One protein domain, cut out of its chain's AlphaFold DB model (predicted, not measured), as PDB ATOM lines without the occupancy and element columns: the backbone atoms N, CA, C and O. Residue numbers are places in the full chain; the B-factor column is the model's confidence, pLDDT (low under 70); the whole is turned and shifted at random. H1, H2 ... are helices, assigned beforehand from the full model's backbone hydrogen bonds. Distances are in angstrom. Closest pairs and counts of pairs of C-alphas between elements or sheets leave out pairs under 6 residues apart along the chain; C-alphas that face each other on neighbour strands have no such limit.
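This is residues 32 to 144 of the 413 residues of an uncharacterized protein of Fusarium sp. AF-4 (UniProt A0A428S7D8). Seven helices, mostly crossed, form a cluster round the longest one, H2, which lies in the middle with H3 across one side of it and H5 and H6 packed near its first residues. H1 folds beside the last part of H2 at one end of the long axis, H7 packs on H4 toward the other end, and residues 48 to 54, between H1 and H2, stick out as a free loop. The printed part has 113 residues, with seven named helices, H1 to H7 in order along the chain, and no named strand; the class is all helix. It is compact, with a radius of gyration of the C-alphas of 14.0 A, and spans 47 by 32 by 27 A.

The hub is H2, residues 57 to 70, touching four other helices. H1, residues 38 to 46, forms a helical hairpin with it, at a shallow tilt of 27 degrees, opposite ways; their closest C-alphas, Pro 38 and Gln 70, are 6.3 A apart. H3, residues 79 to 90, is about perpendicular to H2 at 86 degrees and touches it with residues 86 to 90 alone, the closest C-alphas being Val 64 and Met 86 at 7.5 A. H5, residues 110 to 120, touches H2 at a steep tilt of 66 degrees, with C-alphas Gly 58 and Cys 120 closest at 5.6 A. H6, residues 123 to 128, touches residues 57 to 59 of H2 alone; the closest C-alphas, Gly 58 and Arg 126, are 4.1 A apart. H4, residues 100 to 108, is near H2 and touches H3, with C-alphas Glu 83 and Ala 104 closest at 5.5 A. H7, residues 131 to 139, touches H4 at a steep tilt of 48 degrees, with C-alphas Leu 103 and Ile 131 closest at 6.0 A. H1 and H7 are apart. Every O i to N i+4 pair is within hydrogen-bond range in H1 to H6; in H7 4 of 5 are.

H2 is 20.2 A from first to last C-alpha; C-alpha 57 is at (294.076, 173.066, 290.852), and C-alpha 70 is at (285.746, 168.049, 273.092). H3 is 16.2 A long and H5 15.3 A. H1 begins with C-alpha 38 at (291.685, 167.322, 271.155), and H7 ends with C-alpha 139 at (283.505, 162.031, 302.129).

The two C-alphas farthest apart, those of Asp 32 and Ile 142, are 47.1 A apart. The printed part has no cut and no long link. The mean pLDDT of the printed part is 82.2; residues 32 to 35, 38 to 55 and 93 to 97 are under 70.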
ATOM      1  N   ASP A  32     298.302 171.876 262.086       65.06
ATOM      2  CA  ASP A  32     297.209 172.784 261.776       65.06
ATOM      3  C   ASP A  32     296.290 172.906 263.003       65.06
ATOM      4  O   ASP A  32     295.776 171.925 263.546       65.06
ATOM      5  N   ARG A  33     296.135 174.149 263.469       57.94
ATOM      6  CA  ARG A  33     295.373 174.512 264.666       57.94
ATOM      7  C   ARG A  33     293.923 174.034 264.596       57.94
ATOM      8  O   ARG A  33     293.367 173.700 265.643       57.94
ATOM      9  N   ASP A  34     293.342 174.009 263.403       68.81
ATOM     10  CA  ASP A  34     291.913 173.764 263.211       68.81
ATOM     11  C   ASP A  34     291.592 172.277 262.974       68.81
ATOM     12  O   ASP A  34     290.429 171.879 263.025       68.81
ATOM     13  N   THR A  35     292.614 171.433 262.787       69.06
ATOM     14  CA  THR A  35     292.478 169.980 262.550       69.06
ATOM     15  C   THR A  35     293.158 169.116 263.617       69.06
ATOM     16  O   THR A  35     293.127 167.885 263.554       69.06
ATOM     17  N   LEU A  36     293.740 169.748 264.638       71.12
ATOM     18  CA  LEU A  36     294.420 169.090 265.747       71.12
ATOM     19  C   LEU A  36     293.466 168.223 266.587       71.12
ATOM     20  O   LEU A  36     292.494 168.750 267.139       71.12
ATOM     21  N   PRO A  37     293.775 166.925 266.791       70.50
ATOM     22  CA  PRO A  37     293.028 166.095 267.723       70.50
ATOM     23  C   PRO A  37     293.001 166.727 269.126       70.50
ATOM     24  O   PRO A  37     294.049 167.180 269.601       70.50
ATOM     25  N   PRO A  38     291.852 166.724 269.827       64.75
ATOM     26  CA  PRO A  38     291.685 167.322 271.155       64.75
ATOM     27  C   PRO A  38     292.800 166.975 272.145       64.75
ATOM     28  O   PRO A  38     293.445 167.864 272.701       64.75
ATOM     29  N   GLY A  39     293.100 165.680 272.297       64.69
ATOM     30  CA  GLY A  39     294.150 165.205 273.199       64.69
ATOM     31  C   GLY A  39     295.537 165.752 272.847       64.69
ATOM     32  O   GLY A  39     296.307 166.090 273.741       64.69
ATOM     33  N   LEU A  40     295.839 165.918 271.557       67.88
ATOM     34  CA  LEU A  40     297.109 166.481 271.103       67.88
ATOM     35  C   LEU A  40     297.153 168.002 271.304       67.88
ATOM     36  O   LEU A  40     298.168 168.525 271.747       67.88
ATOM     37  N   ASN A  41     296.043 168.711 271.082       66.75
ATOM     38  CA  ASN A  41     295.920 170.144 271.372       66.75
ATOM     39  C   ASN A  41     296.135 170.439 272.866       66.75
ATOM     40  O   ASN A  41     296.856 171.370 273.220       66.75
ATOM     41  N   LEU A  42     295.560 169.620 273.753       65.69
ATOM     42  CA  LEU A  42     295.807 169.702 275.195       65.69
ATOM     43  C   LEU A  42     297.279 169.455 275.534       65.69
ATOM     44  O   LEU A  42     297.885 170.309 276.179       65.69
ATOM     45  N   LYS A  43     297.891 168.381 275.020       65.69
ATOM     46  CA  LYS A  43     299.324 168.097 275.224       65.69
ATOM     47  C   LYS A  43     300.224 169.237 274.720       65.69
ATOM     48  O   LYS A  43     301.159 169.641 275.408       65.69
ATOM     49  N   LEU A  44     299.904 169.838 273.572       64.12
ATOM     50  CA  LEU A  44     300.634 170.985 273.018       64.12
ATOM     51  C   LEU A  44     300.453 172.272 273.841       64.12
ATOM     52  O   LEU A  44     301.370 173.090 273.900       64.12
ATOM     53  N   ARG A  45     299.317 172.459 274.525       59.75
ATOM     54  CA  ARG A  45     299.129 173.573 275.476       59.75
ATOM     55  C   ARG A  45     300.001 173.425 276.724       59.75
ATOM     56  O   ARG A  45     300.388 174.448 277.290       59.75
ATOM     57  N   VAL A  46     300.355 172.195 277.107       54.47
ATOM     58  CA  VAL A  46     301.262 171.905 278.233       54.47
ATOM     59  C   VAL A  46     302.735 172.188 277.891       54.47
ATOM     60  O   VAL A  46     303.527 172.475 278.785       54.47
ATOM     61  N   ASN A  47     303.102 172.275 276.604       47.12
ATOM     62  CA  ASN A  47     304.441 172.713 276.163       47.12
ATOM     63  C   ASN A  47     304.768 174.191 276.487       47.12
ATOM     64  O   ASN A  47     305.836 174.693 276.139       47.12
ATOM     65  N   ARG A  48     303.894 174.895 277.219       45.91
ATOM     66  CA  ARG A  48     304.161 176.203 277.836       45.91
ATOM     67  C   ARG A  48     305.008 176.102 279.112       45.91
ATOM     68  O   ARG A  48     304.772 176.851 280.056       45.91
ATOM     69  N   GLN A  49     306.047 175.265 279.130       45.47
ATOM     70  CA  GLN A  49     307.151 175.409 280.091       45.47
ATOM     71  C   GLN A  49     308.008 176.648 279.740       45.47
ATOM     72  O   GLN A  49     309.213 176.576 279.480       45.47
ATOM     73  N   ASP A  50     307.374 177.817 279.685       41.56
ATOM     74  CA  ASP A  50     308.028 179.026 280.167       41.56
ATOM     75  C   ASP A  50     308.019 178.954 281.707       41.56
ATOM     76  O   ASP A  50     307.178 178.255 282.274       41.56
ATOM     77  N   PRO A  51     308.921 179.642 282.423       40.78
ATOM     78  CA  PRO A  51     308.953 179.667 283.887       40.78
ATOM     79  C   PRO A  51     307.793 180.504 284.469       40.78
ATOM     80  O   PRO A  51     307.992 181.359 285.330       40.78
ATOM     81  N   ALA A  52     306.576 180.302 283.966       41.12
ATOM     82  CA  ALA A  52     305.338 180.815 284.523       41.12
ATOM     83  C   ALA A  52     304.842 179.850 285.611       41.12
ATOM     84  O   ALA A  52     305.068 178.644 285.541       41.12
ATOM     85  N   MET A  53     304.216 180.406 286.652       48.91
ATOM     86  CA  MET A  53     303.731 179.672 287.824       48.91
ATOM     87  C   MET A  53     302.925 178.425 287.434       48.91
ATOM     88  O   MET A  53     302.137 178.473 286.495       48.91
ATOM     89  N   ALA A  54     303.113 177.331 288.181       60.50
ATOM     90  CA  ALA A  54     302.348 176.103 287.993       60.50
ATOM     91  C   ALA A  54     300.837 176.389 288.016       60.50
ATOM     92  O   ALA A  54     300.372 177.163 288.861       60.50
ATOM     93  N   ASP A  55     300.087 175.750 287.114       69.94
ATOM     94  CA  ASP A  55     298.630 175.861 287.078       69.94
ATOM     95  C   ASP A  55     298.034 175.531 288.456       69.94
ATOM     96  O   ASP A  55     298.369 174.537 289.108       69.94
ATOM     97  N   SER A  56     297.114 176.376 288.911       84.50
ATOM     98  CA  SER A  56     296.311 176.095 290.096       84.50
ATOM     99  C   SER A  56     295.415 174.874 289.863       84.50
ATOM    100  O   SER A  56     295.009 174.576 288.740       84.50
ATOM    101  N   HIS A  57     295.011 174.194 290.941       90.69
ATOM    102  CA  HIS A  57     294.076 173.066 290.852       90.69
ATOM    103  C   HIS A  57     292.784 173.415 290.090       90.69
ATOM    104  O   HIS A  57     292.255 172.566 289.379       90.69
ATOM    105  N   GLY A  58     292.273 174.645 290.230       90.19
ATOM    106  CA  GLY A  58     291.076 175.094 289.516       90.19
ATOM    107  C   GLY A  58     291.313 175.295 288.017       90.19
ATOM    108  O   GLY A  58     290.437 174.993 287.215       90.19
ATOM    109  N   GLN A  59     292.508 175.737 287.611       87.19
ATOM    110  CA  GLN A  59     292.884 175.796 286.192       87.19
ATOM    111  C   GLN A  59     293.007 174.395 285.592       87.19
ATOM    112  O   GLN A  59     292.465 174.159 284.514       87.19
ATOM    113  N   VAL A  60     293.626 173.454 286.313       88.50
ATOM    114  CA  VAL A  60     293.680 172.046 285.888       88.50
ATOM    115  C   VAL A  60     292.272 171.464 285.763       88.50
ATOM    116  O   VAL A  60     291.972 170.813 284.767       88.50
ATOM    117  N   TRP A  61     291.366 171.754 286.707       93.50
ATOM    118  CA  TRP A  61     289.959 171.350 286.592       93.50
ATOM    119  C   TRP A  61     289.324 171.859 285.291       93.50
ATOM    120  O   TRP A  61     288.718 171.082 284.557       93.50
ATOM    121  N   MET A  62     289.516 173.137 284.951       91.44
ATOM    122  CA  MET A  62     288.981 173.697 283.704       91.44
ATOM    123  C   MET A  62     289.601 173.074 282.446       91.44
ATOM    124  O   MET A  62     288.926 172.988 281.421       91.44
ATOM    125  N   GLN A  63     290.845 172.587 282.506       86.69
ATOM    126  CA  GLN A  63     291.442 171.813 281.412       86.69
ATOM    127  C   GLN A  63     290.778 170.435 281.261       86.69
ATOM    128  O   GLN A  63     290.493 170.037 280.133       86.69
ATOM    129  N   VAL A  64     290.464 169.743 282.367       89.94
ATOM    130  CA  VAL A  64     289.684 168.486 282.343       89.94
ATOM    131  C   VAL A  64     288.314 168.726 281.699       89.94
ATOM    132  O   VAL A  64     287.908 167.979 280.811       89.94
ATOM    133  N   VAL A  65     287.615 169.790 282.113       90.62
ATOM    134  CA  VAL A  65     286.305 170.171 281.557       90.62
ATOM    135  C   VAL A  65     286.408 170.439 280.060       90.62
ATOM    136  O   VAL A  65     285.625 169.893 279.287       90.62
ATOM    137  N   ALA A  66     287.402 171.224 279.635       86.19
ATOM    138  CA  ALA A  66     287.624 171.513 278.224       86.19
ATOM    139  C   ALA A  66     287.904 170.236 277.414       86.19
ATOM    140  O   ALA A  66     287.302 170.045 276.360       86.19
ATOM    141  N   ALA A  67     288.750 169.337 277.922       84.12
ATOM    142  CA  ALA A  67     289.037 168.052 277.288       84.12
ATOM    143  C   ALA A  67     287.776 167.186 277.140       84.12
ATOM    144  O   ALA A  67     287.465 166.738 276.040       84.12
ATOM    145  N   SER A  68     286.999 167.025 278.215       88.75
ATOM    146  CA  SER A  68     285.756 166.244 278.191       88.75
ATOM    147  C   SER A  68     284.669 166.860 277.304       88.75
ATOM    148  O   SER A  68     283.864 166.136 276.730       88.75
ATOM    149  N   SER A  69     284.639 168.190 277.161       87.19
ATOM    150  CA  SER A  69     283.703 168.862 276.249       87.19
ATOM    151  C   SER A  69     284.015 168.597 274.773       87.19
ATOM    152  O   SER A  69     283.111 168.620 273.942       87.19
ATOM    153  N   GLN A  70     285.287 168.345 274.450       82.38
ATOM    154  CA  GLN A  70     285.746 168.049 273.092       82.38
ATOM    155  C   GLN A  70     285.592 166.567 272.746       82.38
ATOM    156  O   GLN A  70     285.314 166.241 271.595       82.38
ATOM    157  N   ASP A  71     285.749 165.683 273.732       84.75
ATOM    158  CA  ASP A  71     285.501 164.250 273.600       84.75
ATOM    159  C   ASP A  71     284.740 163.731 274.838       84.75
ATOM    160  O   ASP A  71     285.338 163.523 275.902       84.75
ATOM    161  N   PRO A  72     283.413 163.522 274.719       85.25
ATOM    162  CA  PRO A  72     282.576 163.068 275.825       85.25
ATOM    163  C   PRO A  72     282.925 161.684 276.373       85.25
ATOM    164  O   PRO A  72     282.494 161.383 277.488       85.25
ATOM    165  N   GLU A  73     283.646 160.842 275.624       85.94
ATOM    166  CA  GLU A  73     284.057 159.509 276.082       85.94
ATOM    167  C   GLU A  73     285.289 159.554 276.998       85.94
ATOM    168  O   GLU A  73     285.557 158.590 277.723       85.94
ATOM    169  N   LEU A  74     285.993 160.691 277.049       86.25
ATOM    170  CA  LEU A  74     287.094 160.895 277.984       86.25
ATOM    171  C   LEU A  74     286.624 160.896 279.439       86.25
ATOM    172  O   LEU A  74     285.558 161.407 279.797       86.25
ATOM    173  N   PHE A  75     287.487 160.366 280.304       88.44
ATOM    174  CA  PHE A  75     287.327 160.344 281.756       88.44
ATOM    175  C   PHE A  75     286.068 159.603 282.227       88.44
ATOM    176  O   PHE A  75     285.483 159.932 283.267       88.44
ATOM    177  N   ARG A  76     285.664 158.574 281.476       85.81
ATOM    178  CA  ARG A  76     284.619 157.616 281.855       85.81
ATOM    179  C   ARG A  76     285.220 156.298 282.342       85.81
ATOM    180  O   ARG A  76     286.370 155.979 282.069       85.81
ATOM    181  N   GLY A  77     284.414 155.524 283.069       86.50
ATOM    182  CA  GLY A  77     284.782 154.184 283.529       86.50
ATOM    183  C   GLY A  77     285.252 154.115 284.984       86.50
ATOM    184  O   GLY A  77     284.728 154.795 285.885       86.50
ATOM    185  N   LYS A  78     286.190 153.202 285.248       86.19
ATOM    186  CA  LYS A  78     286.710 152.929 286.595       86.19
ATOM    187  C   LYS A  78     287.670 154.031 287.043       86.19
ATOM    188  O   LYS A  78     288.269 154.721 286.235       86.19
ATOM    189  N   ALA A  79     287.854 154.165 288.360       85.00
ATOM    190  CA  ALA A  79     288.723 155.198 288.938       85.00
ATOM    191  C   ALA A  79     290.135 155.205 288.330       85.00
ATOM    192  O   ALA A  79     290.625 156.269 287.984       85.00
ATOM    193  N   ALA A  80     290.744 154.024 288.189       86.06
ATOM    194  CA  ALA A  80     292.101 153.880 287.670       86.06
ATOM    195  C   ALA A  80     292.210 154.290 286.193       86.06
ATOM    196  O   ALA A  80     293.160 154.965 285.828       86.06
ATOM    197  N   GLU A  81     291.211 153.944 285.374       89.06
ATOM    198  CA  GLU A  81     291.157 154.315 283.951       89.06
ATOM    199  C   GLU A  81     291.052 155.839 283.799       89.06
ATOM    200  O   GLU A  81     291.790 156.450 283.032       89.06
ATOM    201  N   VAL A  82     290.179 156.470 284.591       89.75
ATOM    202  CA  VAL A  82     290.022 157.930 284.605       89.75
ATOM    203  C   VAL A  82     291.296 158.627 285.085       89.75
ATOM    204  O   VAL A  82     291.704 159.629 284.504       89.75
ATOM    205  N   GLU A  83     291.932 158.106 286.134       89.56
ATOM    206  CA  GLU A  83     293.187 158.637 286.670       89.56
ATOM    207  C   GLU A  83     294.322 158.565 285.639       89.56
ATOM    208  O   GLU A  83     295.000 159.565 285.411       89.56
ATOM    209  N   GLU A  84     294.492 157.419 284.978       86.75
ATOM    210  CA  GLU A  84     295.496 157.214 283.930       86.75
ATOM    211  C   GLU A  84     295.276 158.156 282.741       86.75
ATOM    212  O   GLU A  84     296.208 158.841 282.316       86.75
ATOM    213  N   GLN A  85     294.032 158.279 282.268       87.06
ATOM    214  CA  GLN A  85     293.675 159.219 281.204       87.06
ATOM    215  C   GLN A  85     293.973 160.671 281.595       87.06
ATOM    216  O   GLN A  85     294.486 161.433 280.780       87.06
ATOM    217  N   MET A  86     293.669 161.075 282.835       87.56
ATOM    218  CA  MET A  86     293.973 162.427 283.317       87.56
ATOM    219  C   MET A  86     295.479 162.682 283.378       87.56
ATOM    220  O   MET A  86     295.914 163.758 282.975       87.56
ATOM    221  N   MET A  87     296.276 161.714 283.843       82.06
ATOM    222  CA  MET A  87     297.737 161.841 283.856       82.06
ATOM    223  C   MET A  87     298.305 161.995 282.443       82.06
ATOM    224  O   MET A  87     299.104 162.901 282.217       82.06
ATOM    225  N   ASP A  88     297.869 161.165 281.490       81.50
ATOM    226  CA  ASP A  88     298.371 161.220 280.114       81.50
ATOM    227  C   ASP A  88     297.920 162.490 279.373       81.50
ATOM    228  O   ASP A  88     298.736 163.190 278.774       81.50
ATOM    229  N   ILE A  89     296.634 162.838 279.415       77.31
ATOM    230  CA  ILE A  89     296.090 163.942 278.605       77.31
ATOM    231  C   ILE A  89     296.567 165.301 279.111       77.31
ATOM    232  O   ILE A  89     296.896 166.179 278.314       77.31
ATOM    233  N   LEU A  90     296.614 165.473 280.431       75.00
ATOM    234  CA  LEU A  90     297.002 166.735 281.061       75.00
ATOM    235  C   LEU A  90     298.500 166.789 281.378       75.00
ATOM    236  O   LEU A  90     298.970 167.802 281.890       75.00
ATOM    237  N   GLN A  91     299.242 165.712 281.080       72.75
ATOM    238  CA  GLN A  91     300.677 165.579 281.357       72.75
ATOM    239  C   GLN A  91     301.004 165.933 282.819       72.75
ATOM    240  O   GLN A  91     302.008 166.581 283.129       72.75
ATOM    241  N   LEU A  92     300.113 165.536 283.734       71.50
ATOM    242  CA  LEU A  92     300.277 165.781 285.162       71.50
ATOM    243  C   LEU A  92     301.422 164.903 285.671       71.50
ATOM    244  O   LEU A  92     301.514 163.722 285.338       71.50
ATOM    245  N   GLY A  93     302.304 165.482 286.488       62.62
ATOM    246  CA  GLY A  93     303.383 164.729 287.127       62.62
ATOM    247  C   GLY A  93     302.861 163.621 288.054       62.62
ATOM    248  O   GLY A  93     301.664 163.496 288.299       62.62
ATOM    249  N   SER A  94     303.778 162.828 288.619       62.12
ATOM    250  CA  SER A  94     303.435 161.741 289.558       62.12
ATOM    251  C   SER A  94     302.509 162.191 290.703       62.12
ATOM    252  O   SER A  94     302.532 163.360 291.084       62.12
ATOM    253  N   GLU A  95     301.795 161.260 291.349       57.34
ATOM    254  CA  GLU A  95     300.854 161.558 292.453       57.34
ATOM    255  C   GLU A  95     301.485 162.363 293.616       57.34
ATOM    256  O   GLU A  95     300.812 163.124 294.310       57.34
ATOM    257  N   LYS A  96     302.809 162.250 293.807       59.47
ATOM    258  CA  LYS A  96     303.572 163.045 294.788       59.47
ATOM    259  C   LYS A  96     303.617 164.544 294.462       59.47
ATOM    260  O   LYS A  96     303.857 165.346 295.359       59.47
ATOM    261  N   LEU A  97     303.427 164.901 293.196       66.81
ATOM    262  CA  LEU A  97     303.444 166.267 292.673       66.81
ATOM    263  C   LEU A  97     302.027 166.813 292.476       66.81
ATOM    264  O   LEU A  97     301.810 168.005 292.679       66.81
ATOM    265  N   PHE A  98     301.063 165.958 292.118       81.12
ATOM    266  CA  PHE A  98     299.680 166.366 291.884       81.12
ATOM    267  C   PHE A  98     298.680 165.271 292.298       81.12
ATOM    268  O   PHE A  98     298.852 164.118 291.913       81.12
ATOM    269  N   PRO A  99     297.609 165.586 293.052       87.62
ATOM    270  CA  PRO A  99     296.683 164.583 293.585       87.62
ATOM    271  C   PRO A  99     295.668 164.075 292.535       87.62
ATOM    272  O   PRO A  99     294.456 164.219 292.716       87.62
ATOM    273  N   THR A 100     296.139 163.468 291.441       87.81
ATOM    274  CA  THR A 100     295.308 163.047 290.292       87.81
ATOM    275  C   THR A 100     294.237 162.030 290.671       87.81
ATOM    276  O   THR A 100     293.089 162.152 290.249       87.81
ATOM    277  N   ARG A 101     294.546 161.084 291.561       88.81
ATOM    278  CA  ARG A 101     293.557 160.125 292.067       88.81
ATOM    279  C   ARG A 101     292.353 160.800 292.729       88.81
ATOM    280  O   ARG A 101     291.210 160.398 292.520       88.81
ATOM    281  N   ARG A 102     292.599 161.843 293.529       91.25
ATOM    282  CA  ARG A 102     291.536 162.630 294.180       91.25
ATOM    283  C   ARG A 102     290.767 163.465 293.161       91.25
ATOM    284  O   ARG A 102     289.549 163.570 293.259       91.25
ATOM    285  N   LEU A 103     291.455 164.008 292.155       92.69
ATOM    286  CA  LEU A 103     290.811 164.691 291.033       92.69
ATOM    287  C   LEU A 103     289.824 163.756 290.310       92.69
ATOM    288  O   LEU A 103     288.671 164.132 290.104       92.69
ATOM    289  N   ALA A 104     290.236 162.519 290.021       92.31
ATOM    290  CA  ALA A 104     289.381 161.498 289.420       92.31
ATOM    291  C   ALA A 104     288.182 161.131 290.317       92.31
ATOM    292  O   ALA A 104     287.077 160.929 289.812       92.31
ATOM    293  N   THR A 105     288.356 161.085 291.645       91.69
ATOM    294  CA  THR A 105     287.243 160.905 292.596       91.69
ATOM    295  C   THR A 105     286.208 162.025 292.480       91.69
ATOM    296  O   THR A 105     285.021 161.729 292.336       91.69
ATOM    297  N   ILE A 106     286.641 163.293 292.495       94.81
ATOM    298  CA  ILE A 106     285.741 164.451 292.360       94.81
ATOM    299  C   ILE A 106     285.025 164.404 291.005       94.81
ATOM    300  O   ILE A 106     283.811 164.573 290.946       94.81
ATOM    301  N   TRP A 107     285.751 164.112 289.922       95.00
ATOM    302  CA  TRP A 107     285.195 164.030 288.569       95.00
ATOM    303  C   TRP A 107     284.135 162.936 288.401       95.00
ATOM    304  O   TRP A 107     283.153 163.110 287.681       95.00
ATOM    305  N   ARG A 108     284.317 161.792 289.064       93.62
ATOM    306  CA  ARG A 108     283.375 160.665 288.993       93.62
ATOM    307  C   ARG A 108     282.165 160.823 289.917       93.62
ATOM    308  O   ARG A 108     281.245 160.011 289.822       93.62
ATOM    309  N   ASN A 109     282.159 161.809 290.812       93.94
ATOM    310  CA  ASN A 109     280.967 162.190 291.560       93.94
ATOM    311  C   ASN A 109     280.190 163.229 290.743       93.94
ATOM    312  O   ASN A 109     280.680 164.328 290.511       93.94
ATOM    313  N   GLU A 110     278.977 162.901 290.310       92.88
ATOM    314  CA  GLU A 110     278.223 163.729 289.361       92.88
ATOM    315  C   GLU A 110     277.869 165.100 289.940       92.88
ATOM    316  O   GLU A 110     278.120 166.127 289.306       92.88
ATOM    317  N   ARG A 111     277.354 165.121 291.176       93.12
ATOM    318  CA  ARG A 111     276.939 166.353 291.860       93.12
ATOM    319  C   ARG A 111     278.127 167.276 292.126       93.12
ATOM    320  O   ARG A 111     278.039 168.489 291.948       93.12
ATOM    321  N   TRP A 112     279.241 166.699 292.568       95.38
ATOM    322  CA  TRP A 112     280.456 167.445 292.866       95.38
ATOM    323  C   TRP A 112     281.200 167.873 291.607       95.38
ATOM    324  O   TRP A 112     281.742 168.973 291.606       95.38
ATOM    325  N   ARG A 113     281.176 167.080 290.528       95.81
ATOM    326  CA  ARG A 113     281.692 167.489 289.216       95.81
ATOM    327  C   ARG A 113     280.940 168.710 288.703       95.81
ATOM    328  O   ARG A 113     281.579 169.682 288.320       95.81
ATOM    329  N   GLU A 114     279.609 168.689 288.728       95.50
ATOM    330  CA  GLU A 114     278.797 169.834 288.299       95.50
ATOM    331  C   GLU A 114     279.117 171.086 289.129       95.50
ATOM    332  O   GLU A 114     279.421 172.145 288.576       95.50
ATOM    333  N   MET A 115     279.123 170.955 290.460       96.50
ATOM    334  CA  MET A 115     279.430 172.074 291.351       96.50
ATOM    335  C   MET A 115     280.857 172.599 291.156       96.50
ATOM    336  O   MET A 115     281.054 173.809 291.096       96.50
ATOM    337  N   ALA A 116     281.852 171.716 291.041       97.31
ATOM    338  CA  ALA A 116     283.250 172.091 290.838       97.31
ATOM    339  C   ALA A 116     283.447 172.827 289.512       97.31
ATOM    340  O   ALA A 116     284.157 173.830 289.488       97.31
ATOM    341  N   THR A 117     282.786 172.380 288.440       96.94
ATOM    342  CA  THR A 117     282.812 173.057 287.137       96.94
ATOM    343  C   THR A 117     282.239 174.460 287.242       96.94
ATOM    344  O   THR A 117     282.963 175.418 286.982       96.94
ATOM    345  N   ARG A 118     281.006 174.606 287.739       96.50
ATOM    346  CA  ARG A 118     280.368 175.923 287.912       96.50
ATOM    347  C   ARG A 118     281.166 176.846 288.832       96.50
ATOM    348  O   ARG A 118     281.242 178.049 288.614       96.50
ATOM    349  N   TRP A 119     281.778 176.289 289.874       97.06
ATOM    350  CA  TRP A 119     282.638 177.045 290.775       97.06
ATOM    351  C   TRP A 119     283.894 177.547 290.050       97.06
ATOM    352  O   TRP A 119     284.166 178.748 290.061       97.06
ATOM    353  N   CYS A 120     284.626 176.660 289.367       96.75
ATOM    354  CA  CYS A 120     285.876 176.973 288.662       96.75
ATOM    355  C   CYS A 120     285.698 177.821 287.390       96.75
ATOM    356  O   CYS A 120     286.677 178.358 286.867       96.75
ATOM    357  N   GLU A 121     284.472 178.019 286.909       94.81
ATOM    358  CA  GLU A 121     284.171 179.038 285.895       94.81
ATOM    359  C   GLU A 121     284.429 180.463 286.414       94.81
ATOM    360  O   GLU A 121     284.743 181.358 285.631       94.81
ATOM    361  N   THR A 122     284.415 180.668 287.734       95.69
ATOM    362  CA  THR A 122     284.688 181.969 288.361       95.69
ATOM    363  C   THR A 122     286.145 182.122 288.808       95.69
ATOM    364  O   THR A 122     286.832 181.146 289.117       95.69
ATOM    365  N   SER A 123     286.626 183.362 288.911       93.56
ATOM    366  CA  SER A 123     287.960 183.685 289.439       93.56
ATOM    367  C   SER A 123     288.111 183.260 290.904       93.56
ATOM    368  O   SER A 123     289.081 182.587 291.264       93.56
ATOM    369  N   ILE A 124     287.091 183.540 291.728       95.31
ATOM    370  CA  ILE A 124     287.011 183.079 293.124       95.31
ATOM    371  C   ILE A 124     287.151 181.560 293.187       95.31
ATOM    372  O   ILE A 124     287.924 181.031 293.994       95.31
ATOM    373  N   GLY A 125     286.430 180.840 292.327       95.94
ATOM    374  CA  GLY A 125     286.455 179.392 292.356       95.94
ATOM    375  C   GLY A 125     287.775 178.797 291.903       95.94
ATOM    376  O   GLY A 125     288.289 177.915 292.588       95.94
ATOM    377  N   ARG A 126     288.411 179.333 290.855       92.88
ATOM    378  CA  ARG A 126     289.754 178.876 290.448       92.88
ATOM    379  C   ARG A 126     290.794 179.074 291.547       92.88
ATOM    380  O   ARG A 126     291.620 178.189 291.772       92.88
ATOM    381  N   ALA A 127     290.731 180.198 292.258       92.06
ATOM    382  CA  ALA A 127     291.654 180.501 293.348       92.06
ATOM    383  C   ALA A 127     291.456 179.584 294.573       92.06
ATOM    384  O   ALA A 127     292.425 179.215 295.251       92.06
ATOM    385  N   THR A 128     290.207 179.203 294.858       94.94
ATOM    386  CA  THR A 128     289.821 178.491 296.091       94.94
ATOM    387  C   THR A 128     289.616 176.993 295.916       94.94
ATOM    388  O   THR A 128     289.637 176.259 296.904       94.94
ATOM    389  N   PHE A 129     289.458 176.500 294.689       95.56
ATOM    390  CA  PHE A 129     289.350 175.075 294.424       95.56
ATOM    391  C   PHE A 129     290.660 174.383 294.791       95.56
ATOM    392  O   PHE A 129     291.716 174.623 294.201       95.56
ATOM    393  N   LYS A 130     290.597 173.506 295.794       94.31
ATOM    394  CA  LYS A 130     291.711 172.654 296.207       94.31
ATOM    395  C   LYS A 130     291.231 171.211 296.188       94.31
ATOM    396  O   LYS A 130     290.412 170.840 297.022       94.31
ATOM    397  N   ILE A 131     291.796 170.398 295.295       93.50
ATOM    398  CA  ILE A 131     291.437 168.980 295.119       93.50
ATOM    399  C   ILE A 131     291.378 168.237 296.458       93.50
ATOM    400  O   ILE A 131     290.371 167.624 296.779       93.50
ATOM    401  N   SER A 132     292.420 168.349 297.284       91.94
ATOM    402  CA  SER A 132     292.446 167.684 298.591       91.94
ATOM    403  C   SER A 132     291.338 168.149 299.534       91.94
ATOM    404  O   SER A 132     290.877 167.340 300.330       91.94
ATOM    405  N   ALA A 133     290.935 169.422 299.465       94.31
ATOM    406  CA  ALA A 133     289.859 169.943 300.297       94.31
ATOM    407  C   ALA A 133     288.502 169.386 299.859       94.31
ATOM    408  O   ALA A 133     287.772 168.801 300.651       94.31
ATOM    409  N   TRP A 134     288.225 169.481 298.563       95.31
ATOM    410  CA  TRP A 134     286.986 168.998 297.964       95.31
ATOM    411  C   TRP A 134     286.818 167.478 298.121       95.31
ATOM    412  O   TRP A 134     285.734 167.016 298.459       95.31
ATOM    413  N   ASP A 135     287.899 166.704 297.984       93.50
ATOM    414  CA  ASP A 135     287.904 165.248 298.186       93.50
ATOM    415  C   ASP A 135     287.466 164.836 299.603       93.50
ATOM    416  O   ASP A 135     286.630 163.939 299.773       93.50
ATOM    417  N   TRP A 136     287.964 165.513 300.648       93.88
ATOM    418  CA  TRP A 136     287.497 165.208 302.001       93.88
ATOM    419  C   TRP A 136     286.078 165.724 302.253       93.88
ATOM    420  O   TRP A 136     285.329 165.053 302.961       93.88
ATOM    421  N   MET A 137     285.668 166.851 301.656       94.69
ATOM    422  CA  MET A 137     284.302 167.370 301.808       94.69
ATOM    423  C   MET A 137     283.257 166.392 301.251       94.69
ATOM    424  O   MET A 137     282.249 166.149 301.918       94.69
ATOM    425  N   ILE A 138     283.533 165.767 300.095       92.75
ATOM    426  CA  ILE A 138     282.709 164.696 299.495       92.75
ATOM    427  C   ILE A 138     282.482 163.553 300.489       92.75
ATOM    428  O   ILE A 138     281.384 163.010 300.617       92.75
ATOM    429  N   SER A 139     283.533 163.180 301.221       90.19
ATOM    430  CA  SER A 139     283.505 162.031 302.129       90.19
ATOM    431  C   SER A 139     282.534 162.213 303.304       90.19
ATOM    432  O   SER A 139     282.103 161.220 303.892       90.19
ATOM    433  N   TYR A 140     282.165 163.455 303.629       92.75
ATOM    434  CA  TYR A 140     281.277 163.788 304.742       92.75
ATOM    435  C   TYR A 140     279.790 163.812 304.384       92.75
ATOM    436  O   TYR A 140     278.969 163.899 305.289       92.75
ATOM    437  N   ARG A 141     279.401 163.676 303.106       92.81
ATOM    438  CA  ARG A 141     277.985 163.539 302.697       92.81
ATOM    439  C   ARG A 141     277.065 164.660 303.227       92.81
ATOM    440  O   ARG A 141     275.855 164.468 303.353       92.81
ATOM    441  N   ILE A 142     277.625 165.830 303.536       94.56
ATOM    442  CA  ILE A 142     276.901 167.060 303.898       94.56
ATOM    443  C   ILE A 142     276.921 168.060 302.731       94.56
ATOM    444  O   ILE A 142     276.990 169.268 302.918       94.56
ATOM    445  N   ASP A 143     276.866 167.520 301.509       93.50
ATOM    446  CA  ASP A 143     277.026 168.229 300.235       93.50
ATOM    447  C   ASP A 143     276.164 169.487 300.126       93.50
ATOM    448  O   ASP A 143     276.650 170.530 299.708       93.50
ATOM    449  N   ASP A 144     274.885 169.411 300.510       91.81
ATOM    450  CA  ASP A 144     273.947 170.524 300.347       91.81
ATOM    451  C   ASP A 144     274.295 171.730 301.223       91.81
ATOM    452  O   ASP A 144     274.042 172.863 300.812       91.81
TER     453      ASP A 144